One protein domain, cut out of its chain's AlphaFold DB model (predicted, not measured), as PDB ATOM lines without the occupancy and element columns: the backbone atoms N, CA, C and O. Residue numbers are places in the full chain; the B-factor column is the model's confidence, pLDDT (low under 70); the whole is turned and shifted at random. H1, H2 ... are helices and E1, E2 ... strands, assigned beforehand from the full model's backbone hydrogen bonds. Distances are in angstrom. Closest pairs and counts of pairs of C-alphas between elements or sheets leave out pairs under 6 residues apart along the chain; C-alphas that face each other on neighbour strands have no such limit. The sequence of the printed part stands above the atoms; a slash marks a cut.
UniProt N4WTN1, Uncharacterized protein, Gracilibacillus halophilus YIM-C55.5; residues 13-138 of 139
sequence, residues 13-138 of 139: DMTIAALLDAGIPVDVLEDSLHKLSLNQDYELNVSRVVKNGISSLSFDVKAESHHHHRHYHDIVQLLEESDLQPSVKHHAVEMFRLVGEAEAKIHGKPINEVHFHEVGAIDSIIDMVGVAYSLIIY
ATOM      1  N   ASP A  13      -4.880  -0.031 -37.694       95.12
ATOM      2  CA  ASP A  13      -6.038  -0.765 -38.206       95.12
ATOM      3  C   ASP A  13      -7.384  -0.250 -37.657       95.12
ATOM      4  O   ASP A  13      -8.327   0.000 -38.411       95.12
ATOM      5  N   MET A  14      -7.476   0.001 -36.348       94.44
ATOM      6  CA  MET A  14      -8.667   0.538 -35.693       94.44
ATOM      7  C   MET A  14      -8.941   1.979 -36.118       94.44
ATOM      8  O   MET A  14     -10.100   2.362 -36.291       94.44
ATOM      9  N   THR A  15      -7.888   2.776 -36.298       95.50
ATOM     10  CA  THR A  15      -7.995   4.153 -36.790       95.50
ATOM     11  C   THR A  15      -8.519   4.169 -38.222       95.50
ATOM     12  O   THR A  15      -9.467   4.894 -38.521       95.50
ATOM     13  N   ILE A  16      -7.959   3.330 -39.096       96.50
ATOM     14  CA  ILE A  16      -8.400   3.173 -40.483       96.50
ATOM     15  C   ILE A  16      -9.850   2.693 -40.520       96.50
ATOM     16  O   ILE A  16     -10.680   3.321 -41.172       96.50
ATOM     17  N   ALA A  17     -10.188   1.639 -39.775       96.25
ATOM     18  CA  ALA A  17     -11.541   1.100 -39.721       96.25
ATOM     19  C   ALA A  17     -12.566   2.156 -39.280       96.25
ATOM     20  O   ALA A  17     -13.628   2.267 -39.890       96.25
ATOM     21  N   ALA A  18     -12.238   2.964 -38.266       94.19
ATOM     22  CA  ALA A  18     -13.093   4.058 -37.812       94.19
ATOM     23  C   ALA A  18     -13.302   5.130 -38.894       94.19
ATOM     24  O   ALA A  18     -14.413   5.634 -39.052       94.19
ATOM     25  N   LEU A  19     -12.259   5.468 -39.653       95.00
ATOM     26  CA  LEU A  19     -12.343   6.460 -40.727       95.00
ATOM     27  C   LEU A  19     -13.110   5.925 -41.946       95.00
ATOM     28  O   LEU A  19     -13.949   6.636 -42.494       95.00
ATOM     29  N   LEU A  20     -12.903   4.663 -42.323       95.38
ATOM     30  CA  LEU A  20     -13.713   3.986 -43.340       95.38
ATOM     31  C   LEU A  20     -15.195   3.989 -42.943       95.38
ATOM     32  O   LEU A  20     -16.055   4.347 -43.746       95.38
ATOM     33  N   ASP A  21     -15.503   3.678 -41.680       94.12
ATOM     34  CA  ASP A  21     -16.887   3.658 -41.195       94.12
ATOM     35  C   ASP A  21     -17.499   5.069 -41.107       94.12
ATOM     36  O   ASP A  21     -18.713   5.240 -41.215       94.12
ATOM     37  N   ALA A  22     -16.657   6.101 -40.984       92.44
ATOM     38  CA  ALA A  22     -17.054   7.504 -41.065       92.44
ATOM     39  C   ALA A  22     -17.320   7.994 -42.505       92.44
ATOM     40  O   ALA A  22     -17.804   9.115 -42.677       92.44
ATOM     41  N   GLY A  23     -17.053   7.169 -43.526       92.75
ATOM     42  CA  GLY A  23     -17.443   7.427 -44.914       92.75
ATOM     43  C   GLY A  23     -16.302   7.517 -45.925       92.75
ATOM     44  O   GLY A  23     -16.561   7.924 -47.058       92.75
ATOM     45  N   ILE A  24     -15.066   7.153 -45.562       94.12
ATOM     46  CA  ILE A  24     -13.992   6.990 -46.554       94.12
ATOM     47  C   ILE A  24     -14.273   5.728 -47.392       94.12
ATOM     48  O   ILE A  24     -14.389   4.642 -46.818       94.12
ATOM     49  N   PRO A  25     -14.371   5.828 -48.731       94.75
ATOM     50  CA  PRO A  25     -14.499   4.671 -49.605       94.75
ATOM     51  C   PRO A  25     -13.262   3.771 -49.519       94.75
ATOM     52  O   PRO A  25     -12.127   4.253 -49.540       94.75
ATOM     53  N   VAL A  26     -13.491   2.462 -49.412       95.25
ATOM     54  CA  VAL A  26     -12.420   1.463 -49.260       95.25
ATOM     55  C   VAL A  26     -11.501   1.450 -50.483       95.25
ATOM     56  O   VAL A  26     -10.287   1.481 -50.325       95.25
ATOM     57  N   ASP A  27     -12.073   1.503 -51.684       95.50
ATOM     58  CA  ASP A  27     -11.362   1.518 -52.969       95.50
ATOM     59  C   ASP A  27     -10.361   2.677 -53.081       95.50
ATOM     60  O   ASP A  27      -9.245   2.506 -53.558       95.50
ATOM     61  N   VAL A  28     -10.717   3.853 -52.561       94.75
ATOM     62  CA  VAL A  28      -9.841   5.033 -52.574       94.75
ATOM     63  C   VAL A  28      -8.618   4.853 -51.661       94.75
ATOM     64  O   VAL A  28      -7.517   5.304 -51.997       94.75
ATOM     65  N   LEU A  29      -8.789   4.191 -50.512       95.81
ATOM     66  CA  LEU A  29      -7.674   3.823 -49.636       95.81
ATOM     67  C   LEU A  29      -6.797   2.750 -50.294       95.81
ATOM     68  O   LEU A  29      -5.576   2.908 -50.325       95.81
ATOM     69  N   GLU A  30      -7.407   1.699 -50.847       94.94
ATOM     70  CA  GLU A  30      -6.711   0.611 -51.547       94.94
ATOM     71  C   GLU A  30      -5.859   1.145 -52.707       94.94
ATOM     72  O   GLU A  30      -4.662   0.867 -52.774       94.94
ATOM     73  N   ASP A  31      -6.418   2.017 -53.549       94.94
ATOM     74  CA  ASP A  31      -5.705   2.670 -54.653       94.94
ATOM     75  C   ASP A  31      -4.504   3.499 -54.185       94.94
ATOM     76  O   ASP A  31      -3.506   3.633 -54.901       94.94
ATOM     77  N   SER A  32      -4.577   4.088 -52.988       95.06
ATOM     78  CA  SER A  32      -3.426   4.774 -52.412       95.06
ATOM     79  C   SER A  32      -2.375   3.792 -51.906       95.06
ATOM     80  O   SER A  32      -1.191   4.002 -52.161       95.06
ATOM     81  N   LEU A  33      -2.778   2.737 -51.197       95.81
ATOM     82  CA  LEU A  33      -1.863   1.722 -50.669       95.81
ATOM     83  C   LEU A  33      -1.157   0.952 -51.794       95.81
ATOM     84  O   LEU A  33       0.022   0.628 -51.662       95.81
ATOM     85  N   HIS A  34      -1.812   0.774 -52.944       95.00
ATOM     86  CA  HIS A  34      -1.209   0.161 -54.129       95.00
ATOM     87  C   HIS A  34       0.031   0.892 -54.658       95.00
ATOM     88  O   HIS A  34       0.869   0.293 -55.334       95.00
ATOM     89  N   LYS A  35       0.181   2.180 -54.333       95.62
ATOM     90  CA  LYS A  35       1.320   3.011 -54.753       95.62
ATOM     91  C   LYS A  35       2.594   2.731 -53.962       95.62
ATOM     92  O   LYS A  35       3.655   3.209 -54.352       95.62
ATOM     93  N   LEU A  36       2.508   1.952 -52.880       92.88
ATOM     94  CA  LEU A  36       3.670   1.447 -52.143       92.88
ATOM     95  C   LEU A  36       4.430   0.352 -52.899       92.88
ATOM     96  O   LEU A  36       5.544   0.027 -52.509       92.88
ATOM     97  N   SER A  37       3.848  -0.220 -53.961       89.50
ATOM     98  CA  SER A  37       4.427  -1.351 -54.703       89.50
ATOM     99  C   SER A  37       4.659  -2.612 -53.851       89.50
ATOM    100  O   SER A  37       5.545  -3.406 -54.150       89.50
ATOM    101  N   LEU A  38       3.837  -2.817 -52.814       88.00
ATOM    102  CA  LEU A  38       3.871  -3.980 -51.906       88.00
ATOM    103  C   LEU A  38       2.708  -4.963 -52.139       88.00
ATOM    104  O   LEU A  38       2.429  -5.821 -51.312       88.00
ATOM    105  N   ASN A  39       1.978  -4.825 -53.246       83.19
ATOM    106  CA  ASN A  39       0.634  -5.403 -53.434       83.19
ATOM    107  C   ASN A  39       0.601  -6.938 -53.447       83.19
ATOM    108  O   ASN A  39      -0.458  -7.538 -53.336       83.19
ATOM    109  N   GLN A  40       1.754  -7.568 -53.642       85.06
ATOM    110  CA  GLN A  40       1.921  -9.020 -53.620       85.06
ATOM    111  C   GLN A  40       2.274  -9.559 -52.225       85.06
ATOM    112  O   GLN A  40       2.261 -10.769 -52.028       85.06
ATOM    113  N   ASP A  41       2.589  -8.675 -51.274       88.12
ATOM    114  CA  ASP A  41       3.104  -9.046 -49.957       88.12
ATOM    115  C   ASP A  41       2.022  -8.992 -48.860       88.12
ATOM    116  O   ASP A  41       2.283  -9.368 -47.715       88.12
ATOM    117  N   TYR A  42       0.810  -8.522 -49.187       91.94
ATOM    118  CA  TYR A  42      -0.326  -8.479 -48.266       91.94
ATOM    119  C   TYR A  42      -1.688  -8.583 -48.968       91.94
ATOM    120  O   TYR A  42      -1.838  -8.251 -50.140       91.94
ATOM    121  N   GLU A  43      -2.702  -8.994 -48.210       93.19
ATOM    122  CA  GLU A  43      -4.118  -8.977 -48.579       93.19
ATOM    123  C   GLU A  43      -4.899  -8.107 -47.582       93.19
ATOM    124  O   GLU A  43      -4.783  -8.276 -46.363       93.19
ATOM    125  N   LEU A  44      -5.722  -7.191 -48.096       94.88
ATOM    126  CA  LEU A  44      -6.602  -6.355 -47.280       94.88
ATOM    127  C   LEU A  44      -7.949  -7.028 -47.073       94.88
ATOM    128  O   LEU A  44      -8.586  -7.500 -48.010       94.88
ATOM    129  N   ASN A  45      -8.410  -7.028 -45.829       95.75
ATOM    130  CA  ASN A  45      -9.723  -7.518 -45.461       95.75
ATOM    131  C   ASN A  45     -10.482  -6.410 -44.731       95.75
ATOM    132  O   ASN A  45     -10.159  -6.053 -43.599       95.75
ATOM    133  N   VAL A  46     -11.536  -5.889 -45.365       96.88
ATOM    134  CA  VAL A  46     -12.456  -4.933 -44.741       96.88
ATOM    135  C   VAL A  46     -13.822  -5.579 -44.591       96.88
ATOM    136  O   VAL A  46     -14.433  -6.020 -45.562       96.88
ATOM    137  N   SER A  47     -14.322  -5.657 -43.361       96.44
ATOM    138  CA  SER A  47     -15.611  -6.296 -43.088       96.44
ATOM    139  C   SER A  47     -16.372  -5.614 -41.960       96.44
ATOM    140  O   SER A  47     -15.795  -4.973 -41.084       96.44
ATOM    141  N   ARG A  48     -17.701  -5.751 -41.974       97.06
ATOM    142  CA  ARG A  48     -18.549  -5.330 -40.856       97.06
ATOM    143  C   ARG A  48     -18.434  -6.353 -39.732       97.06
ATOM    144  O   ARG A  48     -18.671  -7.538 -39.952       97.06
ATOM    145  N   VAL A  49     -18.155  -5.885 -38.521       96.19
ATOM    146  CA  VAL A  49     -18.079  -6.712 -37.315       96.19
ATOM    147  C   VAL A  49     -18.966  -6.141 -36.211       96.19
ATOM    148  O   VAL A  49     -19.286  -4.955 -36.198       96.19
ATOM    149  N   VAL A  50     -19.362  -6.994 -35.266       95.38
ATOM    150  CA  VAL A  50     -20.016  -6.570 -34.023       95.38
ATOM    151  C   VAL A  50     -19.098  -6.922 -32.861       95.38
ATOM    152  O   VAL A  50     -18.906  -8.097 -32.556       95.38
ATOM    153  N   LYS A  51     -18.530  -5.908 -32.204       90.50
ATOM    154  CA  LYS A  51     -17.696  -6.073 -31.005       90.50
ATOM    155  C   LYS A  51     -18.468  -5.548 -29.800       90.50
ATOM    156  O   LYS A  51     -18.878  -4.393 -29.777       90.50
ATOM    157  N   ASN A  52     -18.707  -6.406 -28.807       93.00
ATOM    158  CA  ASN A  52     -19.449  -6.060 -27.583       93.00
ATOM    159  C   ASN A  52     -20.828  -5.414 -27.840       93.00
ATOM    160  O   ASN A  52     -21.243  -4.509 -27.122       93.00
ATOM    161  N   GLY A  53     -21.539  -5.864 -28.880       94.81
ATOM    162  CA  GLY A  53     -22.861  -5.342 -29.248       94.81
ATOM    163  C   GLY A  53     -22.846  -4.053 -30.079       94.81
ATOM    164  O   GLY A  53     -23.914  -3.570 -30.445       94.81
ATOM    165  N   ILE A  54     -21.670  -3.518 -30.416       92.00
ATOM    166  CA  ILE A  54     -21.517  -2.325 -31.254       92.00
ATOM    167  C   ILE A  54     -21.073  -2.754 -32.652       92.00
ATOM    168  O   ILE A  54     -20.100  -3.492 -32.805       92.00
ATOM    169  N   SER A  55     -21.811  -2.301 -33.666       94.62
ATOM    170  CA  SER A  55     -21.476  -2.508 -35.076       94.62
ATOM    171  C   SER A  55     -20.391  -1.524 -35.507       94.62
ATOM    172  O   SER A  55     -20.574  -0.321 -35.333       94.62
ATOM    173  N   SER A  56     -19.312  -2.026 -36.106       93.31
ATOM    174  CA  SER A  56     -18.235  -1.219 -36.690       93.31
ATOM    175  C   SER A  56     -17.662  -1.888 -37.941       93.31
ATOM    176  O   SER A  56     -17.931  -3.064 -38.205       93.31
ATOM    177  N   LEU A  57     -16.855  -1.171 -38.722       96.44
ATOM    178  CA  LEU A  57     -15.921  -1.834 -39.635       96.44
ATOM    179  C   LEU A  57     -14.727  -2.427 -38.870       96.44
ATOM    180  O   LEU A  57     -14.387  -1.994 -37.766       96.44
ATOM    181  N   SER A  58     -14.124  -3.447 -39.468       96.44
ATOM    182  CA  SER A  58     -12.814  -4.002 -39.140       96.44
ATOM    183  C   SER A  58     -11.954  -3.898 -40.388       96.44
ATOM    184  O   SER A  58     -12.423  -4.248 -41.472       96.44
ATOM    185  N   PHE A  59     -10.723  -3.440 -40.217       97.25
ATOM    186  CA  PHE A  59      -9.672  -3.426 -41.226       97.25
ATOM    187  C   PHE A  59      -8.596  -4.402 -40.754       97.25
ATOM    188  O   PHE A  59      -8.257  -4.389 -39.576       97.25
ATOM    189  N   ASP A  60      -8.141  -5.290 -41.628       95.56
ATOM    190  CA  ASP A  60      -7.165  -6.332 -41.311       95.56
ATOM    191  C   ASP A  60      -6.198  -6.493 -42.486       95.56
ATOM    192  O   ASP A  60      -6.623  -6.575 -43.644       95.56
ATOM    193  N   VAL A  61      -4.901  -6.523 -42.181       93.75
ATOM    194  CA  VAL A  61      -3.822  -6.684 -43.162       93.75
ATOM    195  C   VAL A  61      -3.212  -8.063 -42.972       93.75
ATOM    196  O   VAL A  61      -2.496  -8.316 -42.006       93.75
ATOM    197  N   LYS A  62      -3.467  -8.967 -43.916       91.94
ATOM    198  CA  LYS A  62      -2.848 -10.292 -43.918       91.94
ATOM    199  C   LYS A  62      -1.579 -10.255 -44.744       91.94
ATOM    200  O   LYS A  62      -1.646 -10.291 -45.964       91.94
ATOM    201  N   ALA A  63      -0.434 -10.211 -44.082       86.94
ATOM    202  CA  ALA A  63       0.865 -10.379 -44.721       86.94
ATOM    203  C   ALA A  63       1.449 -11.753 -44.370       86.94
ATOM    204  O   ALA A  63       1.277 -12.233 -43.244       86.94
ATOM    205  N   GLU A  64       2.145 -12.397 -45.311       73.75
ATOM    206  CA  GLU A  64       2.888 -13.612 -44.978       73.75
ATOM    207  C   GLU A  64       3.987 -13.274 -43.966       73.75
ATOM    208  O   GLU A  64       4.777 -12.343 -44.145       73.75
ATOM    209  N   SER A  65       4.028 -14.033 -42.869       56.66
ATOM    210  CA  SER A  65       4.947 -13.824 -41.752       56.66
ATOM    211  C   SER A  65       6.355 -14.307 -42.102       56.66
ATOM    212  O   SER A  65       6.878 -15.261 -41.522       56.66
ATOM    213  N   HIS A  66       6.991 -13.662 -43.066       57.44
ATOM    214  CA  HIS A  66       8.437 -13.665 -43.135       57.44
ATOM    215  C   HIS A  66       8.913 -12.575 -42.177       57.44
ATOM    216  O   HIS A  66       8.556 -11.412 -42.340       57.44
ATOM    217  N   HIS A  67       9.656 -12.955 -41.132       53.16
ATOM    218  CA  HIS A  67      10.261 -12.033 -40.166       53.16
ATOM    219  C   HIS A  67      11.266 -11.103 -40.868       53.16
ATOM    220  O   HIS A  67      12.480 -11.282 -40.783       53.16
ATOM    221  N   HIS A  68      10.759 -10.122 -41.605       62.06
ATOM    222  CA  HIS A  68      11.547  -9.084 -42.232       62.06
ATOM    223  C   HIS A  68      11.743  -7.986 -41.199       62.06
ATOM    224  O   HIS A  68      10.956  -7.050 -41.092       62.06
ATOM    225  N   HIS A  69      12.812  -8.120 -40.418       70.88
ATOM    226  CA  HIS A  69      13.364  -6.977 -39.709       70.88
ATOM    227  C   HIS A  69      13.767  -5.942 -40.754       70.88
ATOM    228  O   HIS A  69      14.683  -6.181 -41.541       70.88
ATOM    229  N   ARG A  70      13.059  -4.814 -40.780       86.69
ATOM    230  CA  ARG A  70      13.428  -3.656 -41.594       86.69
ATOM    231  C   ARG A  70      14.103  -2.630 -40.706       86.69
ATOM    232  O   ARG A  70      13.661  -2.372 -39.581       86.69
ATOM    233  N   HIS A  71      15.179  -2.044 -41.208       90.19
ATOM    234  CA  HIS A  71      15.734  -0.867 -40.575       90.19
ATOM    235  C   HIS A  71      14.829   0.330 -40.821       90.19
ATOM    236  O   HIS A  71      14.119   0.402 -41.825       90.19
ATOM    237  N   TYR A  72      14.918   1.321 -39.937       91.44
ATOM    238  CA  TYR A  72      14.257   2.605 -40.154       91.44
ATOM    239  C   TYR A  72      14.582   3.197 -41.537       91.44
ATOM    240  O   TYR A  72      13.682   3.662 -42.234       91.44
ATOM    241  N   HIS A  73      15.843   3.117 -41.979       90.75
ATOM    242  CA  HIS A  73      16.238   3.650 -43.284       90.75
ATOM    243  C   HIS A  73      15.586   2.912 -44.463       90.75
ATOM    244  O   HIS A  73      15.272   3.558 -45.459       90.75
ATOM    245  N   ASP A  74      15.352   1.598 -44.355       91.81
ATOM    246  CA  ASP A  74      14.715   0.806 -45.416       91.81
ATOM    247  C   ASP A  74      13.271   1.258 -45.627       91.81
ATOM    248  O   ASP A  74      12.809   1.399 -46.756       91.81
ATOM    249  N   ILE A  75      12.560   1.527 -44.528       93.06
ATOM    250  CA  ILE A  75      11.172   1.994 -44.572       93.06
ATOM    251  C   ILE A  75      11.103   3.402 -45.156       93.06
ATOM    252  O   ILE A  75      10.270   3.665 -46.017       93.06
ATOM    253  N   VAL A  76      11.987   4.307 -44.725       94.56
ATOM    254  CA  VAL A  76      12.035   5.664 -45.285       94.56
ATOM    255  C   VAL A  76      12.313   5.614 -46.783       94.56
ATOM    256  O   VAL A  76      11.606   6.263 -47.545       94.56
ATOM    257  N   GLN A  77      13.284   4.809 -47.219       94.81
ATOM    258  CA  GLN A  77      13.585   4.650 -48.639       94.81
ATOM    259  C   GLN A  77      12.378   4.108 -49.416       94.81
ATOM    260  O   GLN A  77      12.016   4.680 -50.441       94.81
ATOM    261  N   LEU A  78      11.702   3.081 -48.894       94.75
ATOM    262  CA  LEU A  78      10.479   2.534 -49.485       94.75
ATOM    263  C   LEU A  78       9.381   3.597 -49.648       94.75
ATOM    264  O   LEU A  78       8.740   3.680 -50.696       94.75
ATOM    265  N   LEU A  79       9.164   4.432 -48.629       95.94
ATOM    266  CA  LEU A  79       8.166   5.502 -48.687       95.94
ATOM    267  C   LEU A  79       8.557   6.585 -49.698       95.94
ATOM    268  O   LEU A  79       7.703   7.048 -50.458       95.94
ATOM    269  N   GLU A  80       9.830   6.971 -49.742       95.44
ATOM    270  CA  GLU A  80      10.335   7.980 -50.676       95.44
ATOM    271  C   GLU A  80      10.291   7.503 -52.135       95.44
ATOM    272  O   GLU A  80       9.932   8.285 -53.019       95.44
ATOM    273  N   GLU A  81      10.557   6.221 -52.391       95.94
ATOM    274  CA  GLU A  81      10.521   5.606 -53.726       95.94
ATOM    275  C   GLU A  81       9.102   5.272 -54.218       95.94
ATOM    276  O   GLU A  81       8.905   5.070 -55.414       95.94
ATOM    277  N   SER A  82       8.103   5.249 -53.330       96.62
ATOM    278  CA  SER A  82       6.704   4.962 -53.686       96.62
ATOM    279  C   SER A  82       6.066   6.034 -54.586       96.62
ATOM    280  O   SER A  82       6.530   7.170 -54.656       96.62
ATOM    281  N   ASP A  83       4.917   5.741 -55.195       97.00
ATOM    282  CA  ASP A  83       4.131   6.732 -55.958       97.00
ATOM    283  C   ASP A  83       3.095   7.475 -55.089       97.00
ATOM    284  O   ASP A  83       2.146   8.093 -55.585       97.00
ATOM    285  N   LEU A  84       3.239   7.411 -53.760       96.44
ATOM    286  CA  LEU A  84       2.352   8.095 -52.824       96.44
ATOM    287  C   LEU A  84       2.368   9.617 -53.022       96.44
ATOM    288  O   LEU A  84       3.363  10.225 -53.422       96.44
ATOM    289  N   GLN A  85       1.259  10.263 -52.658       95.69
ATOM    290  CA  GLN A  85       1.194  11.723 -52.659       95.69
ATOM    291  C   GLN A  85       2.244  12.316 -51.699       95.69
ATOM    292  O   GLN A  85       2.417  11.777 -50.602       95.69
ATOM    293  N   PRO A  86       2.887  13.453 -52.037       95.88
ATOM    294  CA  PRO A  86       3.954  14.033 -51.214       95.88
ATOM    295  C   PRO A  86       3.560  14.280 -49.754       95.88
ATOM    296  O   PRO A  86       4.358  14.054 -48.849       95.88
ATOM    297  N   SER A  87       2.317  14.701 -49.501       95.50
ATOM    298  CA  SER A  87       1.816  14.896 -48.138       95.50
ATOM    299  C   SER A  87       1.680  13.581 -47.370       95.50
ATOM    300  O   SER A  87       2.007  13.548 -46.189       95.50
ATOM    301  N   VAL A  88       1.252  12.496 -48.019       96.25
ATOM    302  CA  VAL A  88       1.141  11.170 -47.392       96.25
ATOM    303  C   VAL A  88       2.528  10.636 -47.054       96.25
ATOM    304  O   VAL A  88       2.746  10.243 -45.913       96.25
ATOM    305  N   LYS A  89       3.482  10.720 -47.998       96.44
ATOM    306  CA  LYS A  89       4.890  10.358 -47.759       96.44
ATOM    307  C   LYS A  89       5.457  11.098 -46.556       96.44
ATOM    308  O   LYS A  89       5.939  10.468 -45.625       96.44
ATOM    309  N   HIS A  90       5.327  12.427 -46.552       96.25
ATOM    310  CA  HIS A  90       5.862  13.277 -45.492       96.25
ATOM    311  C   HIS A  90       5.373  12.849 -44.104       96.25
ATOM    312  O   HIS A  90       6.175  12.693 -43.188       96.25
ATOM    313  N   HIS A  91       4.068  12.624 -43.947       96.75
ATOM    314  CA  HIS A  91       3.519  12.278 -42.642       96.75
ATOM    315  C   HIS A  91       3.770  10.819 -42.260       96.75
ATOM    316  O   HIS A  91       4.002  10.558 -41.085       96.75
ATOM    317  N   ALA A  92       3.773   9.884 -43.213       96.38
ATOM    318  CA  ALA A  92       4.158   8.502 -42.936       96.38
ATOM    319  C   ALA A  92       5.620   8.430 -42.456       96.38
ATOM    320  O   ALA A  92       5.894   7.833 -41.418       96.38
ATOM    321  N   VAL A  93       6.544   9.115 -43.144       96.44
ATOM    322  CA  VAL A  93       7.954   9.220 -42.727       96.44
ATOM    323  C   VAL A  93       8.069   9.845 -41.338       96.44
ATOM    324  O   VAL A  93       8.811   9.338 -40.503       96.44
ATOM    325  N   GLU A  94       7.310  10.904 -41.055       96.75
ATOM    326  CA  GLU A  94       7.320  11.550 -39.742       96.75
ATOM    327  C   GLU A  94       6.798  10.628 -38.625       96.75
ATOM    328  O   GLU A  94       7.393  10.573 -37.549       96.75
ATOM    329  N   MET A  95       5.740   9.849 -38.879       95.31
ATOM    330  CA  MET A  95       5.246   8.835 -37.937       95.31
ATOM    331  C   MET A  95       6.326   7.784 -37.643       95.31
ATOM    332  O   MET A  95       6.637   7.533 -36.477       95.31
ATOM    333  N   PHE A  96       6.966   7.235 -38.682       95.69
ATOM    334  CA  PHE A  96       8.066   6.282 -38.520       95.69
ATOM    335  C   PHE A  96       9.280   6.888 -37.818       95.69
ATOM    336  O   PHE A  96       9.925   6.200 -37.028       95.69
ATOM    337  N   ARG A  97       9.593   8.168 -38.062       95.88
ATOM    338  CA  ARG A  97      10.683   8.877 -37.381       95.88
ATOM    339  C   ARG A  97      10.419   8.950 -35.883       95.88
ATOM    340  O   ARG A  97      11.302   8.610 -35.105       95.88
ATOM    341  N   LEU A  98       9.209   9.340 -35.480       95.50
ATOM    342  CA  LEU A  98       8.827   9.424 -34.066       95.50
ATOM    343  C   LEU A  98       8.932   8.063 -33.364       95.50
ATOM    344  O   LEU A  98       9.456   7.985 -32.252       95.50
ATOM    345  N   VAL A  99       8.488   6.988 -34.022       93.88
ATOM    346  CA  VAL A  99       8.628   5.627 -33.485       93.88
ATOM    347  C   VAL A  99      10.099   5.201 -33.438       93.88
ATOM    348  O   VAL A  99      10.564   4.703 -32.416       93.88
ATOM    349  N   GLY A 100      10.869   5.476 -34.492       94.38
ATOM    350  CA  GLY A 100      12.304   5.196 -34.554       94.38
ATOM    351  C   GLY A 100      13.108   5.915 -33.471       94.38
ATOM    352  O   GLY A 100      14.004   5.321 -32.879       94.38
ATOM    353  N   GLU A 101      12.773   7.165 -33.150       95.19
ATOM    354  CA  GLU A 101      13.398   7.913 -32.052       95.19
ATOM    355  C   GLU A 101      13.078   7.318 -30.681       95.19
ATOM    356  O   GLU A 101      13.950   7.269 -29.805       95.19
ATOM    357  N   ALA A 102      11.846   6.840 -30.487       93.88
ATOM    358  CA  ALA A 102      11.458   6.152 -29.262       93.88
ATOM    359  C   ALA A 102      12.247   4.842 -29.088       93.88
ATOM    360  O   ALA A 102      12.836   4.621 -28.028       93.88
ATOM    361  N   GLU A 103      12.338   4.031 -30.141       92.38
ATOM    362  CA  GLU A 103      13.102   2.778 -30.160       92.38
ATOM    363  C   GLU A 103      14.605   3.014 -29.954       92.38
ATOM    364  O   GLU A 103      15.240   2.375 -29.112       92.38
ATOM    365  N   ALA A 104      15.180   4.001 -30.650       93.94
ATOM    366  CA  ALA A 104      16.570   4.431 -30.490       93.94
ATOM    367  C   ALA A 104      16.897   4.752 -29.027       93.94
ATOM    368  O   ALA A 104      17.918   4.315 -28.487       93.94
ATOM    369  N   LYS A 105      15.998   5.486 -28.360       95.00
ATOM    370  CA  LYS A 105      16.140   5.862 -26.954       95.00
ATOM    371  C   LYS A 105      16.062   4.656 -26.017       95.00
ATOM    372  O   LYS A 105      16.857   4.585 -25.083       95.00
ATOM    373  N   ILE A 106      15.130   3.727 -26.247       93.12
ATOM    374  CA  ILE A 106      14.962   2.516 -25.424       93.12
ATOM    375  C   ILE A 106      16.174   1.587 -25.572       93.12
ATOM    376  O   ILE A 106      16.652   1.024 -24.588       93.12
ATOM    377  N   HIS A 107      16.706   1.470 -26.787       89.69
ATOM    378  CA  HIS A 107      17.825   0.586 -27.100       89.69
ATOM    379  C   HIS A 107      19.211   1.230 -26.947       89.69
ATOM    380  O   HIS A 107      20.215   0.525 -27.044       89.69
ATOM    381  N   GLY A 108      19.286   2.541 -26.694       93.12
ATOM    382  CA  GLY A 108      20.542   3.272 -26.516       93.12
ATOM    383  C   GLY A 108      21.404   3.329 -27.781       93.12
ATOM    384  O   GLY A 108      22.630   3.299 -27.681       93.12
ATOM    385  N   LYS A 109      20.776   3.377 -28.961       93.06
ATOM    386  CA  LYS A 109      21.454   3.375 -30.265       93.06
ATOM    387  C   LYS A 109      21.060   4.591 -31.106       93.06
ATOM    388  O   LYS A 109      19.977   5.136 -30.907       93.06
ATOM    389  N   PRO A 110      21.901   5.016 -32.059       92.56
ATOM    390  CA  PRO A 110      21.504   5.961 -33.099       92.56
ATOM    391  C   PRO A 110      20.278   5.477 -33.899       92.56
ATOM    392  O   PRO A 110      20.132   4.281 -34.142       92.56
ATOM    393  N   ILE A 111      19.416   6.396 -34.360       90.62
ATOM    394  CA  ILE A 111      18.187   6.049 -35.111       90.62
ATOM    395  C   ILE A 111      18.465   5.266 -36.405       90.62
ATOM    396  O   ILE A 111      17.697   4.394 -36.794       90.62
ATOM    397  N   ASN A 112      19.595   5.528 -37.060       85.94
ATOM    398  CA  ASN A 112      20.035   4.805 -38.254       85.94
ATOM    399  C   ASN A 112      20.453   3.350 -37.967       85.94
ATOM    400  O   ASN A 112      20.551   2.562 -38.900       85.94
ATOM    401  N   GLU A 113      20.673   2.988 -36.702       87.69
ATOM    402  CA  GLU A 113      20.945   1.617 -36.256       87.69
ATOM    403  C   GLU A 113      19.702   0.937 -35.649       87.69
ATOM    404  O   GLU A 113      19.794  -0.172 -35.113       87.69
ATOM    405  N   VAL A 114      18.532   1.586 -35.706       90.81
ATOM    406  CA  VAL A 114      17.275   1.003 -35.224       90.81
ATOM    407  C   VAL A 114      16.809  -0.078 -36.188       90.81
ATOM    408  O   VAL A 114      16.598   0.162 -37.380       90.81
ATOM    409  N   HIS A 115      16.615  -1.267 -35.627       88.44
ATOM    410  CA  HIS A 115      15.928  -2.377 -36.263       88.44
ATOM    411  C   HIS A 115      14.530  -2.464 -35.674       88.44
ATOM    412  O   HIS A 115      14.386  -2.699 -34.471       88.44
ATOM    413  N   PHE A 116      13.507  -2.302 -36.505       86.62
ATOM    414  CA  PHE A 116      12.152  -2.517 -36.035       86.62
ATOM    415  C   PHE A 116      11.857  -4.018 -35.999       86.62
ATOM    416  O   PHE A 116      11.961  -4.723 -37.007       86.62
ATOM    417  N   HIS A 117      11.505  -4.508 -34.812       75.25
ATOM    418  CA  HIS A 117      11.115  -5.904 -34.614       75.25
ATOM    419  C   HIS A 117       9.618  -6.101 -34.848       75.25
ATOM    420  O   HIS A 117       9.230  -7.074 -35.482       75.25
ATOM    421  N   GLU A 118       8.808  -5.151 -34.386       73.50
ATOM    422  CA  GLU A 118       7.348  -5.181 -34.512       73.50
ATOM    423  C   GLU A 118       6.883  -4.198 -35.594       73.50
ATOM    424  O   GLU A 118       6.160  -4.564 -36.511       73.50
ATOM    425  N   VAL A 119       7.416  -2.976 -35.574       81.56
ATOM    426  CA  VAL A 119       6.966  -1.866 -36.434       81.56
ATOM    427  C   VAL A 119       7.500  -1.953 -37.879       81.56
ATOM    428  O   VAL A 119       7.092  -1.205 -38.762       81.56
ATOM    429  N   GLY A 120       8.430  -2.874 -38.147       78.44
ATOM    430  CA  GLY A 120       9.037  -3.067 -39.469       78.44
ATOM    431  C   GLY A 120       8.242  -3.998 -40.379       78.44
ATOM    432  O   GLY A 120       8.575  -4.142 -41.562       78.44
ATOM    433  N   ALA A 121       7.215  -4.641 -39.828       87.44
ATOM    434  CA  ALA A 121       6.358  -5.569 -40.536       87.44
ATOM    435  C   ALA A 121       5.423  -4.839 -41.520       87.44
ATOM    436  O   ALA A 121       5.220  -3.626 -41.452       87.44
ATOM    437  N   ILE A 122       4.927  -5.579 -42.516       90.69
ATOM    438  CA  ILE A 122       4.134  -5.003 -43.613       90.69
ATOM    439  C   ILE A 122       2.822  -4.418 -43.093       90.69
ATOM    440  O   ILE A 122       2.478  -3.308 -43.479       90.69
ATOM    441  N   ASP A 123       2.138  -5.111 -42.187       90.94
ATOM    442  CA  ASP A 123       0.937  -4.627 -41.497       90.94
ATOM    443  C   ASP A 123       1.160  -3.247 -40.861       90.94
ATOM    444  O   ASP A 123       0.394  -2.328 -41.127       90.94
ATOM    445  N   SER A 124       2.272  -3.046 -40.149       92.12
ATOM    446  CA  SER A 124       2.620  -1.748 -39.547       92.12
ATOM    447  C   SER A 124       2.856  -0.639 -40.583       92.12
ATOM    448  O   SER A 124       2.490   0.518 -40.356       92.12
ATOM    449  N   ILE A 125       3.458  -0.969 -41.732       94.12
ATOM    450  CA  ILE A 125       3.650  -0.023 -42.846       94.12
ATOM    451  C   ILE A 125       2.306   0.352 -43.466       94.12
ATOM    452  O   ILE A 125       2.037   1.539 -43.660       94.12
ATOM    453  N   ILE A 126       1.458  -0.636 -43.747       95.62
ATOM    454  CA  ILE A 126       0.123  -0.415 -44.303       95.62
ATOM    455  C   ILE A 126      -0.735   0.411 -43.340       95.62
ATOM    456  O   ILE A 126      -1.382   1.361 -43.775       95.62
ATOM    457  N   ASP A 127      -0.668   0.129 -42.042       95.12
ATOM    458  CA  ASP A 127      -1.363   0.873 -40.998       95.12
ATOM    459  C   ASP A 127      -0.946   2.347 -40.966       95.12
ATOM    460  O   ASP A 127      -1.789   3.239 -41.069       95.12
ATOM    461  N   MET A 128       0.353   2.645 -40.863       95.38
ATOM    462  CA  MET A 128       0.810   4.039 -40.784       95.38
ATOM    463  C   MET A 128       0.544   4.820 -42.069       95.38
ATOM    464  O   MET A 128       0.118   5.977 -42.015       95.38
ATOM    465  N   VAL A 129       0.751   4.200 -43.233       96.88
ATOM    466  CA  VAL A 129       0.471   4.847 -44.519       96.88
ATOM    467  C   VAL A 129      -1.030   5.047 -44.706       96.88
ATOM    468  O   VAL A 129      -1.449   6.120 -45.144       96.88
ATOM    469  N   GLY A 130      -1.845   4.057 -44.343       96.88
ATOM    470  CA  GLY A 130      -3.299   4.137 -44.418       96.88
ATOM    471  C   GLY A 130      -3.853   5.224 -43.502       96.88
ATOM    472  O   GLY A 130      -4.629   6.064 -43.953       96.88
ATOM    473  N   VAL A 131      -3.374   5.305 -42.258       96.31
ATOM    474  CA  VAL A 131      -3.721   6.391 -41.330       96.31
ATOM    475  C   VAL A 131      -3.309   7.750 -41.888       96.31
ATOM    476  O   VAL A 131      -4.120   8.679 -41.882       96.31
ATOM    477  N   ALA A 132      -2.080   7.886 -42.399       95.94
ATOM    478  CA  ALA A 132      -1.621   9.131 -43.008       95.94
ATOM    479  C   ALA A 132      -2.530   9.539 -44.178       95.94
ATOM    480  O   ALA A 132      -3.001  10.675 -44.238       95.94
ATOM    481  N   TYR A 133      -2.852   8.612 -45.077       96.25
ATOM    482  CA  TYR A 133      -3.757   8.882 -46.187       96.25
ATOM    483  C   TYR A 133      -5.142   9.333 -45.705       96.25
ATOM    484  O   TYR A 133      -5.594  10.433 -46.044       96.25
ATOM    485  N   SER A 134      -5.789   8.517 -44.873       94.06
ATOM    486  CA  SER A 134      -7.157   8.737 -44.410       94.06
ATOM    487  C   SER A 134      -7.302  10.023 -43.598       94.06
ATOM    488  O   SER A 134      -8.294  10.730 -43.752       94.06
ATOM    489  N   LEU A 135      -6.315  10.371 -42.764       90.81
ATOM    490  CA  LEU A 135      -6.376  11.583 -41.951       90.81
ATOM    491  C   LEU A 135      -6.005  12.851 -42.710       90.81
ATOM    492  O   LEU A 135      -6.476  13.912 -42.316       90.81
ATOM    493  N   ILE A 136      -5.125  12.800 -43.711       87.00
ATOM    494  CA  ILE A 136      -4.533  14.019 -44.296       87.00
ATOM    495  C   ILE A 136      -5.184  14.382 -45.619       87.00
ATOM    496  O   ILE A 136      -5.401  15.564 -45.881       87.00
ATOM    497  N   ILE A 137      -5.476  13.381 -46.447       80.81
ATOM    498  CA  ILE A 137      -6.038  13.592 -47.778       80.81
ATOM    499  C   ILE A 137      -7.560  13.624 -47.721       80.81
ATOM    500  O   ILE A 137      -8.167  14.505 -48.323       80.81
ATOM    501  N   TYR A 138      -8.179  12.695 -46.995       71.88
ATOM    502  CA  TYR A 138      -9.628  12.496 -47.037       71.88
ATOM    503  C   TYR A 138     -10.371  13.259 -45.918       71.88
ATOM    504  O   TYR A 138     -11.220  12.704 -45.226       71.88
TER     505      TYR A 138
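This is residues 13 to 138 of the 139 residues of an uncharacterized protein of Gracilibacillus halophilus YIM-C55.5 (UniProt N4WTN1). A long two-stranded ribbon, E1 and E2, makes one side of the domain, with H1 packed on it mainly at E2, and a helical hairpin, H3 and H4, makes the other side. H5 runs through the middle between them, packed on H1, H2 and H4, and the far part of the ribbon turns where E1 bends. The printed part has 126 residues, with five named helices and two named strands in the order H1, H2, E1, E2, H3, H4, H5; the sheet, in the order E1 - E2, is antiparallel and the class is mixed, helices and strands. The whole is compact, with a radius of gyration of the C-alphas of 15.0 A and spans of 44 by 33 by 25 A.

E1, residues 42 to 51, is 24.6 A long from first to last C-alpha and bends by 69 degrees at residue 48. E2, residues 54 to 63, is 27.3 A long. H1, residues 13 to 21, begins with C-alpha 13 at (-6.038, -0.765, -38.206) and is 12.1 A long. H2, residues 26 to 36, is 16.3 A long. H3, residues 72 to 81, measures 14.4 A. H4, residues 86 to 107, is the longest helix at 30.9 A, and its C-alpha 107 is at (17.825, 0.586, -27.100). H5, residues 122 to 136, is 20.9 A long and ends with C-alpha 136 at (-4.533, 14.019, -44.296).

E1 and E2 form a hairpin, antiparallel at 160 degrees between directions, with N 45 and O 60 at 2.9 A and N 56 and O 49 at 2.9 A, within hydrogen-bond range. The closest C-alphas of H1 and E2, Ala 17 and Phe 59, are 5.1 A apart. The closest of E2 and H5, Val 61 and Asp 123, are 5.4 A apart. H5 is the hub. It touches H1 at a steep tilt of 40 degrees, the same way, with the C-alphas of Asp 13 and Asp 127 closest at 5.7 A. It touches H2 at a steep tilt of 60 degrees, opposite ways, with the C-alphas of Leu 29 and Gly 130 closest at 6.8 A. H4 touches H5 with residues 87 to 96 alone, at a steep tilt of 51 degrees, opposite ways; the closest C-alphas, Ala 92 and Val 129, are 5.4 A apart. H3 and H4 form a helical hairpin and touch at a shallow tilt of 5 degrees, opposite ways, with the C-alphas of Leu 79 and Lys 89 closest at 5.9 A. H1 and H4 are apart, as are E1 and H3. Every O i to N i+4 pair is within hydrogen-bond range in H1, H3, H4 and H5, and 5 of 7 are in H2.

The C-alphas farthest apart, those of Gly 53 and Pro 110, are 45.9 A apart. The printed part has no cut. The link from H4 to H5, residues 108 to 121, is long; within it residues 115 to 116 pair antiparallel with residues 70 to 71. The mean pLDDT of the printed part is 91.4, and residues 65 to 68 are under 70.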